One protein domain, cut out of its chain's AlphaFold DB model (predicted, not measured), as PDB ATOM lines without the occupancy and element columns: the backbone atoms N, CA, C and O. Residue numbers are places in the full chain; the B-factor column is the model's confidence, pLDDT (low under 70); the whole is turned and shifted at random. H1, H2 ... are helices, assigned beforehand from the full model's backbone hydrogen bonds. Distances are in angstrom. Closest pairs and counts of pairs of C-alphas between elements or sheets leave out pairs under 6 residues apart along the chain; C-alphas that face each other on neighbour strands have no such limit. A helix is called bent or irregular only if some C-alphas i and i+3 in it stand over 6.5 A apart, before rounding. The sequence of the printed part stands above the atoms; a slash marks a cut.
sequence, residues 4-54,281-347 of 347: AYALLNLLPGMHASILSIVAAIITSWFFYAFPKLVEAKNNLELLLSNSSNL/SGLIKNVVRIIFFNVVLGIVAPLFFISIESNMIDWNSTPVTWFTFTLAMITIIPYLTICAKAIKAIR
ATOM      1  N   ALA A   4     -56.438 -79.626  70.629       80.12
ATOM      2  CA  ALA A   4     -56.393 -78.190  70.348       80.12
ATOM      3  C   ALA A   4     -56.888 -77.859  68.929       80.12
ATOM      4  O   ALA A   4     -57.774 -77.028  68.759       80.12
ATOM      5  N   TYR A   5     -56.393 -78.567  67.911       82.44
ATOM      6  CA  TYR A   5     -56.826 -78.372  66.524       82.44
ATOM      7  C   TYR A   5     -58.315 -78.701  66.328       82.44
ATOM      8  O   TYR A   5     -59.038 -77.979  65.644       82.44
ATOM      9  N   ALA A   6     -58.802 -79.777  66.955       83.19
ATOM     10  CA  ALA A   6     -60.217 -80.140  66.908       83.19
ATOM     11  C   ALA A   6     -61.111 -79.069  67.561       83.19
ATOM     12  O   ALA A   6     -62.147 -78.716  67.001       83.19
ATOM     13  N   LEU A   7     -60.689 -78.517  68.705       82.50
ATOM     14  CA  LEU A   7     -61.397 -77.433  69.385       82.50
ATOM     15  C   LEU A   7     -61.417 -76.154  68.536       82.50
ATOM     16  O   LEU A   7     -62.479 -75.565  68.356       82.50
ATOM     17  N   LEU A   8     -60.275 -75.760  67.968       84.56
ATOM     18  CA  LEU A   8     -60.159 -74.567  67.127       84.56
ATOM     19  C   LEU A   8     -61.060 -74.653  65.882       84.56
ATOM     20  O   LEU A   8     -61.717 -73.673  65.543       84.56
ATOM     21  N   ASN A   9     -61.153 -75.831  65.253       85.75
ATOM     22  CA  ASN A   9     -62.055 -76.086  64.119       85.75
ATOM     23  C   ASN A   9     -63.543 -76.011  64.485       85.75
ATOM     24  O   ASN A   9     -64.371 -75.675  63.640       85.75
ATOM     25  N   LEU A  10     -63.896 -76.329  65.731       87.75
ATOM     26  CA  LEU A  10     -65.280 -76.306  66.203       87.75
ATOM     27  C   LEU A  10     -65.761 -74.881  66.535       87.75
ATOM     28  O   LEU A  10     -66.948 -74.580  66.378       87.75
ATOM     29  N   LEU A  11     -64.851 -74.006  66.989       85.88
ATOM     30  CA  LEU A  11     -65.181 -72.660  67.472       85.88
ATOM     31  C   LEU A  11     -66.020 -71.842  66.468       85.88
ATOM     32  O   LEU A  11     -67.095 -71.387  66.872       85.88
ATOM     33  N   PRO A  12     -65.647 -71.708  65.176       87.25
ATOM     34  CA  PRO A  12     -66.425 -70.918  64.222       87.25
ATOM     35  C   PRO A  12     -67.891 -71.351  64.110       87.25
ATOM     36  O   PRO A  12     -68.790 -70.511  64.157       87.25
ATOM     37  N   GLY A  13     -68.145 -72.661  64.007       85.12
ATOM     38  CA  GLY A  13     -69.496 -73.215  63.865       85.12
ATOM     39  C   GLY A  13     -70.350 -73.024  65.119       85.12
ATOM     40  O   GLY A  13     -71.530 -72.675  65.032       85.12
ATOM     41  N   MET A  14     -69.741 -73.183  66.295       87.56
ATOM     42  CA  MET A  14     -70.401 -72.943  67.577       87.56
ATOM     43  C   MET A  14     -70.759 -71.459  67.758       87.56
ATOM     44  O   MET A  14     -71.905 -71.135  68.071       87.56
ATOM     45  N   HIS A  15     -69.813 -70.550  67.508       86.81
ATOM     46  CA  HIS A  15     -70.045 -69.108  67.606       86.81
ATOM     47  C   HIS A  15     -71.093 -68.623  66.603       86.81
ATOM     48  O   HIS A  15     -71.990 -67.877  66.990       86.81
ATOM     49  N   ALA A  16     -71.042 -69.082  65.348       84.19
ATOM     50  CA  ALA A  16     -72.040 -68.733  64.337       84.19
ATOM     51  C   ALA A  16     -73.458 -69.160  64.757       84.19
ATOM     52  O   ALA A  16     -74.405 -68.387  64.606       84.19
ATOM     53  N   SER A  17     -73.594 -70.351  65.349       83.62
ATOM     54  CA  SER A  17     -74.879 -70.880  65.827       83.62
ATOM     55  C   SER A  17     -75.430 -70.101  67.027       83.62
ATOM     56  O   SER A  17     -76.613 -69.781  67.077       83.62
ATOM     57  N   ILE A  18     -74.587 -69.749  68.002       83.19
ATOM     58  CA  ILE A  18     -75.031 -68.965  69.166       83.19
ATOM     59  C   ILE A  18     -75.387 -67.534  68.745       83.19
ATOM     60  O   ILE A  18     -76.396 -66.982  69.185       83.19
ATOM     61  N   LEU A  19     -74.577 -66.930  67.872       85.06
ATOM     62  CA  LEU A  19     -74.825 -65.580  67.370       85.06
ATOM     63  C   LEU A  19     -76.104 -65.505  66.537       85.06
ATOM     64  O   LEU A  19     -76.809 -64.505  66.652       85.06
ATOM     65  N   SER A  20     -76.443 -66.536  65.756       81.75
ATOM     66  CA  SER A  20     -77.694 -66.556  64.988       81.75
ATOM     67  C   SER A  20     -78.926 -66.585  65.900       81.75
ATOM     68  O   SER A  20     -79.865 -65.825  65.672       81.75
ATOM     69  N   ILE A  21     -78.894 -67.367  66.985       83.94
ATOM     70  CA  ILE A  21     -79.967 -67.405  67.994       83.94
ATOM     71  C   ILE A  21     -80.112 -66.042  68.678       83.94
ATOM     72  O   ILE A  21     -81.212 -65.496  68.767       83.94
ATOM     73  N   VAL A  22     -79.000 -65.457  69.133       78.44
ATOM     74  CA  VAL A  22     -79.003 -64.137  69.783       78.44
ATOM     75  C   VAL A  22     -79.516 -63.057  68.825       78.44
ATOM     76  O   VAL A  22     -80.360 -62.246  69.210       78.44
ATOM     77  N   ALA A  23     -79.070 -63.068  67.567       78.94
ATOM     78  CA  ALA A  23     -79.536 -62.143  66.541       78.94
ATOM     79  C   ALA A  23     -81.040 -62.301  66.269       78.94
ATOM     80  O   ALA A  23     -81.742 -61.294  66.176       78.94
ATOM     81  N   ALA A  24     -81.558 -63.531  66.205       82.38
ATOM     82  CA  ALA A  24     -82.982 -63.800  66.009       82.38
ATOM     83  C   ALA A  24     -83.846 -63.267  67.163       82.38
ATOM     84  O   ALA A  24     -84.913 -62.706  66.912       82.38
ATOM     85  N   ILE A  25     -83.374 -63.373  68.410       80.12
ATOM     86  CA  ILE A  25     -84.069 -62.832  69.589       80.12
ATOM     87  C   ILE A  25     -84.113 -61.301  69.537       80.12
ATOM     88  O   ILE A  25     -85.180 -60.716  69.706       80.12
ATOM     89  N   ILE A  26     -82.980 -60.647  69.258       75.88
ATOM     90  CA  ILE A  26     -82.904 -59.177  69.152       75.88
ATOM     91  C   ILE A  26     -83.795 -58.676  68.020       75.88
ATOM     92  O   ILE A  26     -84.526 -57.705  68.189       75.88
ATOM     93  N   THR A  27     -83.739 -59.351  66.872       75.81
ATOM     94  CA  THR A  27     -84.517 -58.996  65.685       75.81
ATOM     95  C   THR A  27     -86.006 -59.155  65.973       75.81
ATOM     96  O   THR A  27     -86.761 -58.209  65.779       75.81
ATOM     97  N   SER A  28     -86.427 -60.291  66.541       81.06
ATOM     98  CA  SER A  28     -87.819 -60.521  66.962       81.06
ATOM     99  C   SER A  28     -88.301 -59.469  67.962       81.06
ATOM    100  O   SER A  28     -89.397 -58.933  67.822       81.06
ATOM    101  N   TRP A  29     -87.471 -59.124  68.949       80.94
ATOM    102  CA  TRP A  29     -87.793 -58.082  69.918       80.94
ATOM    103  C   TRP A  29     -87.919 -56.704  69.261       80.94
ATOM    104  O   TRP A  29     -88.859 -55.977  69.562       80.94
ATOM    105  N   PHE A  30     -87.029 -56.356  68.329       78.38
ATOM    106  CA  PHE A  30     -87.096 -55.095  67.592       78.38
ATOM    107  C   PHE A  30     -88.367 -55.013  66.736       78.38
ATOM    108  O   PHE A  30     -89.079 -54.015  66.802       78.38
ATOM    109  N   PHE A  31     -88.699 -56.081  66.004       81.19
ATOM    110  CA  PHE A  31     -89.934 -56.175  65.216       81.19
ATOM    111  C   PHE A  31     -91.206 -56.194  66.072       81.19
ATOM    112  O   PHE A  31     -92.273 -55.866  65.569       81.19
ATOM    113  N   TYR A  32     -91.114 -56.523  67.358       83.50
ATOM    114  CA  TYR A  32     -92.211 -56.360  68.312       83.50
ATOM    115  C   TYR A  32     -92.292 -54.931  68.875       83.50
ATOM    116  O   TYR A  32     -93.368 -54.341  68.966       83.50
ATOM    117  N   ALA A  33     -91.150 -54.372  69.269       81.50
ATOM    118  CA  ALA A  33     -91.018 -53.102  69.973       81.50
ATOM    119  C   ALA A  33     -91.272 -51.883  69.081       81.50
ATOM    120  O   ALA A  33     -91.942 -50.931  69.484       81.50
ATOM    121  N   PHE A  34     -90.709 -51.901  67.873       79.75
ATOM    122  CA  PHE A  34     -90.727 -50.764  66.965       79.75
ATOM    123  C   PHE A  34     -92.139 -50.428  66.464       79.75
ATOM    124  O   PHE A  34     -92.535 -49.270  66.610       79.75
ATOM    125  N   PRO A  35     -92.953 -51.394  65.982       85.31
ATOM    126  CA  PRO A  35     -94.325 -51.103  65.573       85.31
ATOM    127  C   PRO A  35     -95.171 -50.521  66.705       85.31
ATOM    128  O   PRO A  35     -95.915 -49.578  66.469       85.31
ATOM    129  N   LYS A  36     -94.995 -50.996  67.946       87.25
ATOM    130  CA  LYS A  36     -95.702 -50.455  69.118       87.25
ATOM    131  C   LYS A  36     -95.377 -48.991  69.406       87.25
ATOM    132  O   LYS A  36     -96.242 -48.256  69.877       87.25
ATOM    133  N   LEU A  37     -94.139 -48.556  69.160       85.62
ATOM    134  CA  LEU A  37     -93.795 -47.139  69.280       85.62
ATOM    135  C   LEU A  37     -94.455 -46.317  68.173       85.62
ATOM    136  O   LEU A  37     -94.996 -45.253  68.460       85.62
ATOM    137  N   VAL A  38     -94.392 -46.799  66.931       84.25
ATOM    138  CA  VAL A  38     -95.003 -46.117  65.781       84.25
ATOM    139  C   VAL A  38     -96.511 -45.977  65.990       84.25
ATOM    140  O   VAL A  38     -97.040 -44.881  65.865       84.25
ATOM    141  N   GLU A  39     -97.185 -47.050  66.402       90.00
ATOM    142  CA  GLU A  39     -98.617 -47.049  66.712       90.00
ATOM    143  C   GLU A  39     -98.962 -46.058  67.832       90.00
ATOM    144  O   GLU A  39     -99.861 -45.239  67.668       90.00
ATOM    145  N   ALA A  40     -98.213 -46.063  68.941       88.75
ATOM    146  CA  ALA A  40     -98.439 -45.121  70.038       88.75
ATOM    147  C   ALA A  40     -98.269 -43.656  69.597       88.75
ATOM    148  O   ALA A  40     -99.051 -42.796  69.999       88.75
ATOM    149  N   LYS A  41     -97.273 -43.365  68.748       86.75
ATOM    150  CA  LYS A  41     -97.064 -42.019  68.194       86.75
ATOM    151  C   LYS A  41     -98.187 -41.610  67.243       86.75
ATOM    152  O   LYS A  41     -98.707 -40.510  67.394       86.75
ATOM    153  N   ASN A  42     -98.609 -42.498  66.346       86.75
ATOM    154  CA  ASN A  42     -99.719 -42.239  65.428       86.75
ATOM    155  C   ASN A  42    -101.035 -42.006  66.185       86.75
ATOM    156  O   ASN A  42    -101.799 -41.113  65.835       86.75
ATOM    157  N   ASN A  43    -101.293 -42.772  67.249       89.69
ATOM    158  CA  ASN A  43    -102.479 -42.590  68.089       89.69
ATOM    159  C   ASN A  43    -102.462 -41.237  68.812       89.69
ATOM    160  O   ASN A  43    -103.500 -40.583  68.910       89.69
ATOM    161  N   LEU A  44    -101.297 -40.799  69.303       86.94
ATOM    162  CA  LEU A  44    -101.129 -39.460  69.867       86.94
ATOM    163  C   LEU A  44    -101.383 -38.376  68.814       86.94
ATOM    164  O   LEU A  44    -102.143 -37.452  69.075       86.94
ATOM    165  N   GLU A  45    -100.802 -38.505  67.624       83.56
ATOM    166  CA  GLU A  45    -100.984 -37.556  66.522       83.56
ATOM    167  C   GLU A  45    -102.454 -37.454  66.087       83.56
ATOM    168  O   GLU A  45    -102.994 -36.358  65.945       83.56
ATOM    169  N   LEU A  46    -103.143 -38.588  65.964       86.00
ATOM    170  CA  LEU A  46    -104.558 -38.639  65.610       86.00
ATOM    171  C   LEU A  46    -105.441 -38.004  66.692       86.00
ATOM    172  O   LEU A  46    -106.362 -37.251  66.372       86.00
ATOM    173  N   LEU A  47    -105.145 -38.256  67.971       85.25
ATOM    174  CA  LEU A  47    -105.837 -37.614  69.091       85.25
ATOM    175  C   LEU A  47    -105.692 -36.086  69.036       85.25
ATOM    176  O   LEU A  47    -106.664 -35.366  69.254       85.25
ATOM    177  N   LEU A  48    -104.504 -35.589  68.700       77.00
ATOM    178  CA  LEU A  48    -104.225 -34.158  68.571       77.00
ATOM    179  C   LEU A  48    -104.896 -33.532  67.357       77.00
ATOM    180  O   LEU A  48    -105.515 -32.481  67.476       77.00
ATOM    181  N   SER A  49    -104.852 -34.210  66.214       76.12
ATOM    182  CA  SER A  49    -105.554 -33.775  65.007       76.12
ATOM    183  C   SER A  49    -107.052 -33.637  65.266       76.12
ATOM    184  O   SER A  49    -107.648 -32.612  64.937       76.12
ATOM    185  N   ASN A  50    -107.655 -34.631  65.922       80.19
ATOM    186  CA  ASN A  50    -109.084 -34.626  66.239       80.19
ATOM    187  C   ASN A  50    -109.468 -33.585  67.297       80.19
ATOM    188  O   ASN A  50    -110.623 -33.169  67.352       80.19
ATOM    189  N   SER A  51    -108.519 -33.169  68.136       73.50
ATOM    190  CA  SER A  51    -108.738 -32.182  69.194       73.50
ATOM    191  C   SER A  51    -108.236 -30.778  68.862       73.50
ATOM    192  O   SER A  51    -108.386 -29.875  69.680       73.50
ATOM    193  N   SER A  52    -107.697 -30.568  67.662       66.25
ATOM    194  CA  SER A  52    -107.173 -29.280  67.194       66.25
ATOM    195  C   SER A  52    -108.156 -28.124  67.409       66.25
ATOM    196  O   SER A  52    -107.788 -27.107  67.985       66.25
ATOM    197  N   ASN A  53    -109.433 -28.333  67.078       61.62
ATOM    198  CA  ASN A  53    -110.513 -27.351  67.240       61.62
ATOM    199  C   ASN A  53    -110.818 -26.948  68.698       61.62
ATOM    200  O   ASN A  53    -111.607 -26.034  68.919       61.62
ATOM    201  N   LEU A  54    -110.275 -27.665  69.686       62.75
ATOM    202  CA  LEU A  54    -110.423 -27.366  71.115       62.75
ATOM    203  C   LEU A  54    -109.192 -26.651  71.692       62.75
ATOM    204  O   LEU A  54    -109.237 -26.187  72.827       62.75
ATOM    205  N   SER A 281     -81.716 -49.544  74.363       47.50
ATOM    206  CA  SER A 281     -80.504 -49.045  73.669       47.50
ATOM    207  C   SER A 281     -79.128 -49.309  74.313       47.50
ATOM    208  O   SER A 281     -78.185 -49.663  73.598       47.50
ATOM    209  N   GLY A 282     -78.978 -49.196  75.638       53.62
ATOM    210  CA  GLY A 282     -77.742 -49.565  76.340       53.62
ATOM    211  C   GLY A 282     -77.404 -51.056  76.212       53.62
ATOM    212  O   GLY A 282     -76.245 -51.418  76.020       53.62
ATOM    213  N   LEU A 283     -78.414 -51.928  76.241       60.03
ATOM    214  CA  LEU A 283     -78.282 -53.351  75.942       60.03
ATOM    215  C   LEU A 283     -77.936 -53.578  74.473       60.03
ATOM    216  O   LEU A 283     -76.988 -54.303  74.218       60.03
ATOM    217  N   ILE A 284     -78.600 -52.927  73.513       64.50
ATOM    218  CA  ILE A 284     -78.350 -53.176  72.078       64.50
ATOM    219  C   ILE A 284     -76.919 -52.796  71.688       64.50
ATOM    220  O   ILE A 284     -76.222 -53.598  71.076       64.50
ATOM    221  N   LYS A 285     -76.428 -51.618  72.094       66.94
ATOM    222  CA  LYS A 285     -75.047 -51.195  71.797       66.94
ATOM    223  C   LYS A 285     -74.015 -52.140  72.415       66.94
ATOM    224  O   LYS A 285     -73.009 -52.460  71.782       66.94
ATOM    225  N   ASN A 286     -74.263 -52.602  73.640       70.25
ATOM    226  CA  ASN A 286     -73.397 -53.569  74.312       70.25
ATOM    227  C   ASN A 286     -73.466 -54.951  73.652       70.25
ATOM    228  O   ASN A 286     -72.436 -55.594  73.480       70.25
ATOM    229  N   VAL A 287     -74.648 -55.382  73.225       70.75
ATOM    230  CA  VAL A 287     -74.855 -56.659  72.542       70.75
ATOM    231  C   VAL A 287     -74.217 -56.647  71.153       70.75
ATOM    232  O   VAL A 287     -73.509 -57.589  70.828       70.75
ATOM    233  N   VAL A 288     -74.340 -55.565  70.377       75.38
ATOM    234  CA  VAL A 288     -73.641 -55.402  69.087       75.38
ATOM    235  C   VAL A 288     -72.120 -55.444  69.272       75.38
ATOM    236  O   VAL A 288     -71.431 -56.114  68.507       75.38
ATOM    237  N   ARG A 289     -71.582 -54.801  70.321       79.81
ATOM    238  CA  ARG A 289     -70.150 -54.898  70.663       79.81
ATOM    239  C   ARG A 289     -69.726 -56.329  70.999       79.81
ATOM    240  O   ARG A 289     -68.674 -56.757  70.537       79.81
ATOM    241  N   ILE A 290     -70.533 -57.067  71.765       79.00
ATOM    242  CA  ILE A 290     -70.264 -58.474  72.104       79.00
ATOM    243  C   ILE A 290     -70.348 -59.368  70.858       79.00
ATOM    244  O   ILE A 290     -69.499 -60.237  70.677       79.00
ATOM    245  N   ILE A 291     -71.328 -59.141  69.979       82.50
ATOM    246  CA  ILE A 291     -71.453 -59.845  68.696       82.50
ATOM    247  C   ILE A 291     -70.193 -59.614  67.860       82.50
ATOM    248  O   ILE A 291     -69.572 -60.579  67.431       82.50
ATOM    249  N   PHE A 292     -69.770 -58.359  67.689       84.31
ATOM    250  CA  PHE A 292     -68.570 -58.026  66.922       84.31
ATOM    251  C   PHE A 292     -67.305 -58.664  67.516       84.31
ATOM    252  O   PHE A 292     -66.529 -59.281  66.791       84.31
ATOM    253  N   PHE A 293     -67.135 -58.590  68.841       87.69
ATOM    254  CA  PHE A 293     -66.041 -59.251  69.558       87.69
ATOM    255  C   PHE A 293     -65.998 -60.762  69.280       87.69
ATOM    256  O   PHE A 293     -64.946 -61.296  68.930       87.69
ATOM    257  N   ASN A 294     -67.145 -61.443  69.365       85.81
ATOM    258  CA  ASN A 294     -67.243 -62.885  69.138       85.81
ATOM    259  C   ASN A 294     -67.105 -63.285  67.662       85.81
ATOM    260  O   ASN A 294     -66.616 -64.374  67.382       85.81
ATOM    261  N   VAL A 295     -67.476 -62.424  66.710       87.00
ATOM    262  CA  VAL A 295     -67.183 -62.653  65.286       87.00
ATOM    263  C   VAL A 295     -65.675 -62.600  65.048       87.00
ATOM    264  O   VAL A 295     -65.113 -63.515  64.448       87.00
ATOM    265  N   VAL A 296     -64.993 -61.570  65.555       86.50
ATOM    266  CA  VAL A 296     -63.549 -61.401  65.336       86.50
ATOM    267  C   VAL A 296     -62.747 -62.509  66.024       86.50
ATOM    268  O   VAL A 296     -61.932 -63.161  65.378       86.50
ATOM    269  N   LEU A 297     -62.985 -62.763  67.313       87.25
ATOM    270  CA  LEU A 297     -62.174 -63.713  68.087       87.25
ATOM    271  C   LEU A 297     -62.687 -65.155  68.058       87.25
ATOM    272  O   LEU A 297     -61.893 -66.072  68.223       87.25
ATOM    273  N   GLY A 298     -63.987 -65.370  67.866       85.19
ATOM    274  CA  GLY A 298     -64.595 -66.704  67.867       85.19
ATOM    275  C   GLY A 298     -64.749 -67.330  66.480       85.19
ATOM    276  O   GLY A 298     -64.866 -68.547  66.377       85.19
ATOM    277  N   ILE A 299     -64.736 -66.525  65.409       85.69
ATOM    278  CA  ILE A 299     -64.913 -67.008  64.029       85.69
ATOM    279  C   ILE A 299     -63.685 -66.673  63.180       85.69
ATOM    280  O   ILE A 299     -63.026 -67.580  62.681       85.69
ATOM    281  N   VAL A 300     -63.345 -65.388  63.039       86.38
ATOM    282  CA  VAL A 300     -62.280 -64.947  62.121       86.38
ATOM    283  C   VAL A 300     -60.902 -65.410  62.591       86.38
ATOM    284  O   VAL A 300     -60.158 -65.979  61.798       86.38
ATOM    285  N   ALA A 301     -60.564 -65.218  63.870       85.25
ATOM    286  CA  ALA A 301     -59.264 -65.624  64.398       85.25
ATOM    287  C   ALA A 301     -59.035 -67.150  64.309       85.25
ATOM    288  O   ALA A 301     -58.000 -67.538  63.770       85.25
ATOM    289  N   PRO A 302     -59.969 -68.034  64.721       85.56
ATOM    290  CA  PRO A 302     -59.796 -69.473  64.538       85.56
ATOM    291  C   PRO A 302     -59.637 -69.876  63.074       85.56
ATOM    292  O   PRO A 302     -58.719 -70.628  62.764       85.56
ATOM    293  N   LEU A 303     -60.457 -69.334  62.163       84.69
ATOM    294  CA  LEU A 303     -60.336 -69.615  60.726       84.69
ATOM    295  C   LEU A 303     -58.980 -69.176  60.158       84.69
ATOM    296  O   LEU A 303     -58.405 -69.896  59.349       84.69
ATOM    297  N   PHE A 304     -58.458 -68.033  60.606       85.12
ATOM    298  CA  PHE A 304     -57.128 -67.556  60.231       85.12
ATOM    299  C   PHE A 304     -56.017 -68.488  60.738       85.12
ATOM    300  O   PHE A 304     -55.115 -68.839  59.989       85.12
ATOM    301  N   PHE A 305     -56.089 -68.947  61.990       82.38
ATOM    302  CA  PHE A 305     -55.094 -69.879  62.533       82.38
ATOM    303  C   PHE A 305     -55.164 -71.277  61.907       82.38
ATOM    304  O   PHE A 305     -54.141 -71.949  61.827       82.38
ATOM    305  N   ILE A 306     -56.345 -71.710  61.455       81.88
ATOM    306  CA  ILE A 306     -56.520 -72.964  60.706       81.88
ATOM    307  C   ILE A 306     -55.986 -72.831  59.270       81.88
ATOM    308  O   ILE A 306     -55.495 -73.813  58.719       81.88
ATOM    309  N   SER A 307     -56.094 -71.646  58.654       78.69
ATOM    310  CA  SER A 307     -55.663 -71.427  57.267       78.69
ATOM    311  C   SER A 307     -54.150 -71.265  57.105       78.69
ATOM    312  O   SER A 307     -53.634 -71.521  56.016       78.69
ATOM    313  N   ILE A 308     -53.436 -70.872  58.163       80.31
ATOM    314  CA  ILE A 308     -51.973 -70.966  58.213       80.31
ATOM    315  C   ILE A 308     -51.606 -72.446  58.079       80.31
ATOM    316  O   ILE A 308     -52.106 -73.267  58.847       80.31
ATOM    317  N   GLU A 309     -50.760 -72.781  57.095       64.00
ATOM    318  CA  GLU A 309     -50.401 -74.161  56.746       64.00
ATOM    319  C   GLU A 309     -50.220 -75.032  57.994       64.00
ATOM    320  O   GLU A 309     -49.323 -74.805  58.809       64.00
ATOM    321  N   SER A 310     -51.068 -76.058  58.132       63.09
ATOM    322  CA  SER A 310     -51.156 -76.901  59.332       63.09
ATOM    323  C   SER A 310     -49.832 -77.555  59.731       63.09
ATOM    324  O   SER A 310     -49.691 -77.985  60.873       63.09
ATOM    325  N   ASN A 311     -48.883 -77.631  58.794       64.00
ATOM    326  CA  ASN A 311     -47.554 -78.215  58.953       64.00
ATOM    327  C   ASN A 311     -46.541 -77.258  59.608       64.00
ATOM    328  O   ASN A 311     -45.489 -77.712  60.047       64.00
ATOM    329  N   MET A 312     -46.838 -75.956  59.682       71.00
ATOM    330  CA  MET A 312     -45.990 -74.959  60.352       71.00
ATOM    331  C   MET A 312     -46.278 -74.832  61.853       71.00
ATOM    332  O   MET A 312     -45.473 -74.262  62.587       71.00
ATOM    333  N   ILE A 313     -47.417 -75.351  62.318       74.06
ATOM    334  CA  ILE A 313     -47.858 -75.237  63.709       74.06
ATOM    335  C   ILE A 313     -47.764 -76.605  64.380       74.06
ATOM    336  O   ILE A 313     -48.458 -77.549  64.005       74.06
ATOM    337  N   ASP A 314     -46.953 -76.701  65.436       80.88
ATOM    338  CA  ASP A 314     -47.005 -77.849  66.338       80.88
ATOM    339  C   ASP A 314     -48.225 -77.732  67.261       80.88
ATOM    340  O   ASP A 314     -48.191 -77.130  68.340       80.88
ATOM    341  N   TRP A 315     -49.325 -78.331  66.811       79.88
ATOM    342  CA  TRP A 315     -50.610 -78.366  67.506       79.88
ATOM    343  C   TRP A 315     -50.590 -79.098  68.853       79.88
ATOM    344  O   TRP A 315     -51.549 -78.960  69.611       79.88
ATOM    345  N   ASN A 316     -49.540 -79.869  69.152       80.06
ATOM    346  CA  ASN A 316     -49.374 -80.550  70.438       80.06
ATOM    347  C   ASN A 316     -48.477 -79.776  71.404       80.06
ATOM    348  O   ASN A 316     -48.362 -80.151  72.573       80.06
ATOM    349  N   SER A 317     -47.875 -78.676  70.949       84.44
ATOM    350  CA  SER A 317     -47.074 -77.830  71.815       84.44
ATOM    351  C   SER A 317     -47.936 -77.220  72.928       84.44
ATOM    352  O   SER A 317     -49.086 -76.796  72.732       84.44
ATOM    353  N   THR A 318     -47.368 -77.170  74.134       82.69
ATOM    354  CA  THR A 318     -48.019 -76.583  75.310       82.69
ATOM    355  C   THR A 318     -48.502 -75.146  75.062       82.69
ATOM    356  O   THR A 318     -49.641 -74.863  75.435       82.69
ATOM    357  N   PRO A 319     -47.737 -74.255  74.388       83.75
ATOM    358  CA  PRO A 319     -48.180 -72.885  74.114       83.75
ATOM    359  C   PRO A 319     -49.398 -72.804  73.184       83.75
ATOM    360  O   PRO A 319     -50.332 -72.059  73.475       83.75
ATOM    361  N   VAL A 320     -49.431 -73.588  72.099       82.06
ATOM    362  CA  VAL A 320     -50.549 -73.585  71.132       82.06
ATOM    363  C   VAL A 320     -51.821 -74.134  71.770       82.06
ATOM    364  O   VAL A 320     -52.912 -73.583  71.593       82.06
ATOM    365  N   THR A 321     -51.679 -75.183  72.579       82.94
ATOM    366  CA  THR A 321     -52.788 -75.760  73.340       82.94
ATOM    367  C   THR A 321     -53.349 -74.737  74.331       82.94
ATOM    368  O   THR A 321     -54.546 -74.452  74.308       82.94
ATOM    369  N   TRP A 322     -52.489 -74.104  75.138       85.50
ATOM    370  CA  TRP A 322     -52.890 -73.062  76.090       85.50
ATOM    371  C   TRP A 322     -53.585 -71.877  75.425       85.50
ATOM    372  O   TRP A 322     -54.624 -71.424  75.908       85.50
ATOM    373  N   PHE A 323     -53.042 -71.395  74.309       86.62
ATOM    374  CA  PHE A 323     -53.639 -70.308  73.544       86.62
ATOM    375  C   PHE A 323     -55.049 -70.673  73.070       86.62
ATOM    376  O   PHE A 323     -55.987 -69.912  73.294       86.62
ATOM    377  N   THR A 324     -55.217 -71.863  72.491       84.44
ATOM    378  CA  THR A 324     -56.499 -72.320  71.938       84.44
ATOM    379  C   THR A 324     -57.582 -72.451  73.011       84.44
ATOM    380  O   THR A 324     -58.709 -71.994  72.818       84.44
ATOM    381  N   PHE A 325     -57.244 -73.022  74.172       85.75
ATOM    382  CA  PHE A 325     -58.173 -73.112  75.303       85.75
ATOM    383  C   PHE A 325     -58.495 -71.739  75.901       85.75
ATOM    384  O   PHE A 325     -59.643 -71.476  76.256       85.75
ATOM    385  N   THR A 326     -57.508 -70.846  75.979       87.12
ATOM    386  CA  THR A 326     -57.711 -69.479  76.477       87.12
ATOM    387  C   THR A 326     -58.621 -68.687  75.540       87.12
ATOM    388  O   THR A 326     -59.557 -68.037  76.004       87.12
ATOM    389  N   LEU A 327     -58.402 -68.792  74.224       86.50
ATOM    390  CA  LEU A 327     -59.248 -68.185  73.199       86.50
ATOM    391  C   LEU A 327     -60.692 -68.683  73.328       86.50
ATOM    392  O   LEU A 327     -61.600 -67.863  73.427       86.50
ATOM    393  N   ALA A 328     -60.889 -70.002  73.427       85.44
ATOM    394  CA  ALA A 328     -62.206 -70.604  73.625       85.44
ATOM    395  C   ALA A 328     -62.899 -70.094  74.902       85.44
ATOM    396  O   ALA A 328     -64.075 -69.739  74.881       85.44
ATOM    397  N   MET A 329     -62.181 -70.010  76.025       86.25
ATOM    398  CA  MET A 329     -62.751 -69.510  77.279       86.25
ATOM    399  C   MET A 329     -63.156 -68.036  77.181       86.25
ATOM    400  O   MET A 329     -64.267 -67.673  77.572       86.25
ATOM    401  N   ILE A 330     -62.290 -67.188  76.620       87.75
ATOM    402  CA  ILE A 330     -62.544 -65.749  76.473       87.75
ATOM    403  C   ILE A 330     -63.757 -65.482  75.575       87.75
ATOM    404  O   ILE A 330     -64.513 -64.548  75.846       87.75
ATOM    405  N   THR A 331     -63.983 -66.292  74.541       87.38
ATOM    406  CA  THR A 331     -65.117 -66.113  73.623       87.38
ATOM    407  C   THR A 331     -66.419 -66.745  74.137       87.38
ATOM    408  O   THR A 331     -67.502 -66.309  73.747       87.38
ATOM    409  N   ILE A 332     -66.362 -67.724  75.053       84.75
ATOM    410  CA  ILE A 332     -67.552 -68.352  75.664       84.75
ATOM    411  C   ILE A 332     -68.100 -67.551  76.859       84.75
ATOM    412  O   ILE A 332     -69.320 -67.432  77.015       84.75
ATOM    413  N   ILE A 333     -67.230 -66.969  77.696       85.44
ATOM    414  CA  ILE A 333     -67.615 -66.197  78.898       85.44
ATOM    415  C   ILE A 333     -68.685 -65.115  78.619       85.44
ATOM    416  O   ILE A 333     -69.638 -65.007  79.403       85.44
ATOM    417  N   PRO A 334     -68.614 -64.334  77.520       82.56
ATOM    418  CA  PRO A 334     -69.648 -63.361  77.182       82.56
ATOM    419  C   PRO A 334     -71.051 -63.970  77.071       82.56
ATOM    420  O   PRO A 334     -72.010 -63.365  77.551       82.56
ATOM    421  N   TYR A 335     -71.189 -65.178  76.512       81.44
ATOM    422  CA  TYR A 335     -72.490 -65.843  76.391       81.44
ATOM    423  C   TYR A 335     -73.048 -66.264  77.746       81.44
ATOM    424  O   TYR A 335     -74.212 -65.998  78.033       81.44
ATOM    425  N   LEU A 336     -72.213 -66.841  78.617       81.50
ATOM    426  CA  LEU A 336     -72.619 -67.200  79.981       81.50
ATOM    427  C   LEU A 336     -73.085 -65.968  80.766       81.50
ATOM    428  O   LEU A 336     -74.070 -66.024  81.501       81.50
ATOM    429  N   THR A 337     -72.422 -64.832  80.550       79.06
ATOM    430  CA  THR A 337     -72.780 -63.557  81.182       79.06
ATOM    431  C   THR A 337     -74.130 -63.032  80.682       79.06
ATOM    432  O   THR A 337     -74.928 -62.533  81.478       79.06
ATOM    433  N   ILE A 338     -74.416 -63.162  79.379       75.62
ATOM    434  CA  ILE A 338     -75.723 -62.822  78.794       75.62
ATOM    435  C   ILE A 338     -76.815 -63.729  79.375       75.62
ATOM    436  O   ILE A 338     -77.830 -63.217  79.842       75.62
ATOM    437  N   CYS A 339     -76.591 -65.045  79.423       73.88
ATOM    438  CA  CYS A 339     -77.542 -66.004  79.989       73.88
ATOM    439  C   CYS A 339     -77.834 -65.719  81.470       73.88
ATOM    440  O   CYS A 339     -78.995 -65.681  81.873       73.88
ATOM    441  N   ALA A 340     -76.806 -65.441  82.277       77.19
ATOM    442  CA  ALA A 340     -76.975 -65.104  83.689       77.19
ATOM    443  C   ALA A 340     -77.783 -63.809  83.889       77.19
ATOM    444  O   ALA A 340     -78.656 -63.747  84.757       77.19
ATOM    445  N   LYS A 341     -77.533 -62.779  83.067       72.94
ATOM    446  CA  LYS A 341     -78.315 -61.533  83.094       72.94
ATOM    447  C   LYS A 341     -79.759 -61.746  82.643       72.94
ATOM    448  O   LYS A 341     -80.654 -61.181  83.262       72.94
ATOM    449  N   ALA A 342     -79.986 -62.564  81.617       66.88
ATOM    450  CA  ALA A 342     -81.325 -62.891  81.135       66.88
ATOM    451  C   ALA A 342     -82.145 -63.632  82.204       66.88
ATOM    452  O   ALA A 342     -83.272 -63.240  82.484       66.88
ATOM    453  N   ILE A 343     -81.557 -64.627  82.878       70.25
ATOM    454  CA  ILE A 343     -82.210 -65.352  83.983       70.25
ATOM    455  C   ILE A 343     -82.574 -64.399  85.129       70.25
ATOM    456  O   ILE A 343     -83.665 -64.489  85.683       70.25
ATOM    457  N   LYS A 344     -81.684 -63.456  85.464       64.56
ATOM    458  CA  LYS A 344     -81.937 -62.457  86.512       64.56
ATOM    459  C   LYS A 344     -83.012 -61.430  86.130       64.56
ATOM    460  O   LYS A 344     -83.568 -60.819  87.024       64.56
ATOM    461  N   ALA A 345     -83.272 -61.214  84.843       56.91
ATOM    462  CA  ALA A 345     -84.326 -60.312  84.379       56.91
ATOM    463  C   ALA A 345     -85.714 -60.982  84.309       56.91
ATOM    464  O   ALA A 345     -86.716 -60.281  84.228       56.91
ATOM    465  N   ILE A 346     -85.765 -62.321  84.296       48.97
ATOM    466  CA  ILE A 346     -87.005 -63.118  84.274       48.97
ATOM    467  C   ILE A 346     -87.494 -63.443  85.699       48.97
ATOM    468  O   ILE A 346     -88.685 -63.669  85.901       48.97
ATOM    469  N   ARG A 347     -86.576 -63.487  86.669       38.91
ATOM    470  CA  ARG A 347     -86.864 -63.581  88.107       38.91
ATOM    471  C   ARG A 347     -87.138 -62.207  88.691       38.91
ATOM    472  O   ARG A 347     -88.008 -62.147  89.584       38.91
TER     473      ARG A 347
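Overview. This is residues 4 to 54 and 281 to 347 of the 347 residues of an uncharacterized protein of Klebsiella pneumoniae (UniProt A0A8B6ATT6). Look for a loose three-helix bundle, up and down, each helix running against the one before: the first part of long H1 packs on a hairpin of H2 and H3, while residues 27 to 54 of H1 stick out as an arm. The printed part has 118 residues with three named helices, H1, H2, H3 in order, and is all helix. It is extended, with a radius of gyration of the C-alphas of 22.3 A, spanning 81 by 33 by 18 A.

Along the chain. Find C-alpha 4 at (-56.393, -78.190, 70.348); H1, residues 4 to 54, runs 74.2 A from there, with a kink of 29 degrees near residue 11. It is irregular: C-alphas 50 and 53 are 7.5 A apart. H2 is residues 281 to 307, 37.2 A; H3, residues 318 to 346, 42.2 A, ends at (-87.005, -63.118, 84.274).

Arrangement. H1, with residues 5 to 19 alone, touches H2 at a shallow tilt of 25 degrees, opposite ways; C-alphas 12 and 299 are closest, 4.2 A. C-alphas 4 and 321, 5.3 A, are closest where H1 touches H3. In the hairpin, C-alphas 298 and 331 are closest, 5.8 A. O i to N i+4 pairs are within hydrogen-bond range in 41 of 47, 20 of 23 and 23 of 25 for H1, H2 and H3.

Size, cuts and confidence. Across the cut, residues 55 to 280, C-alphas 54 and 281 are 37.0 A apart. pLDDT is under 70 at 16 residues, among them 281 to 285.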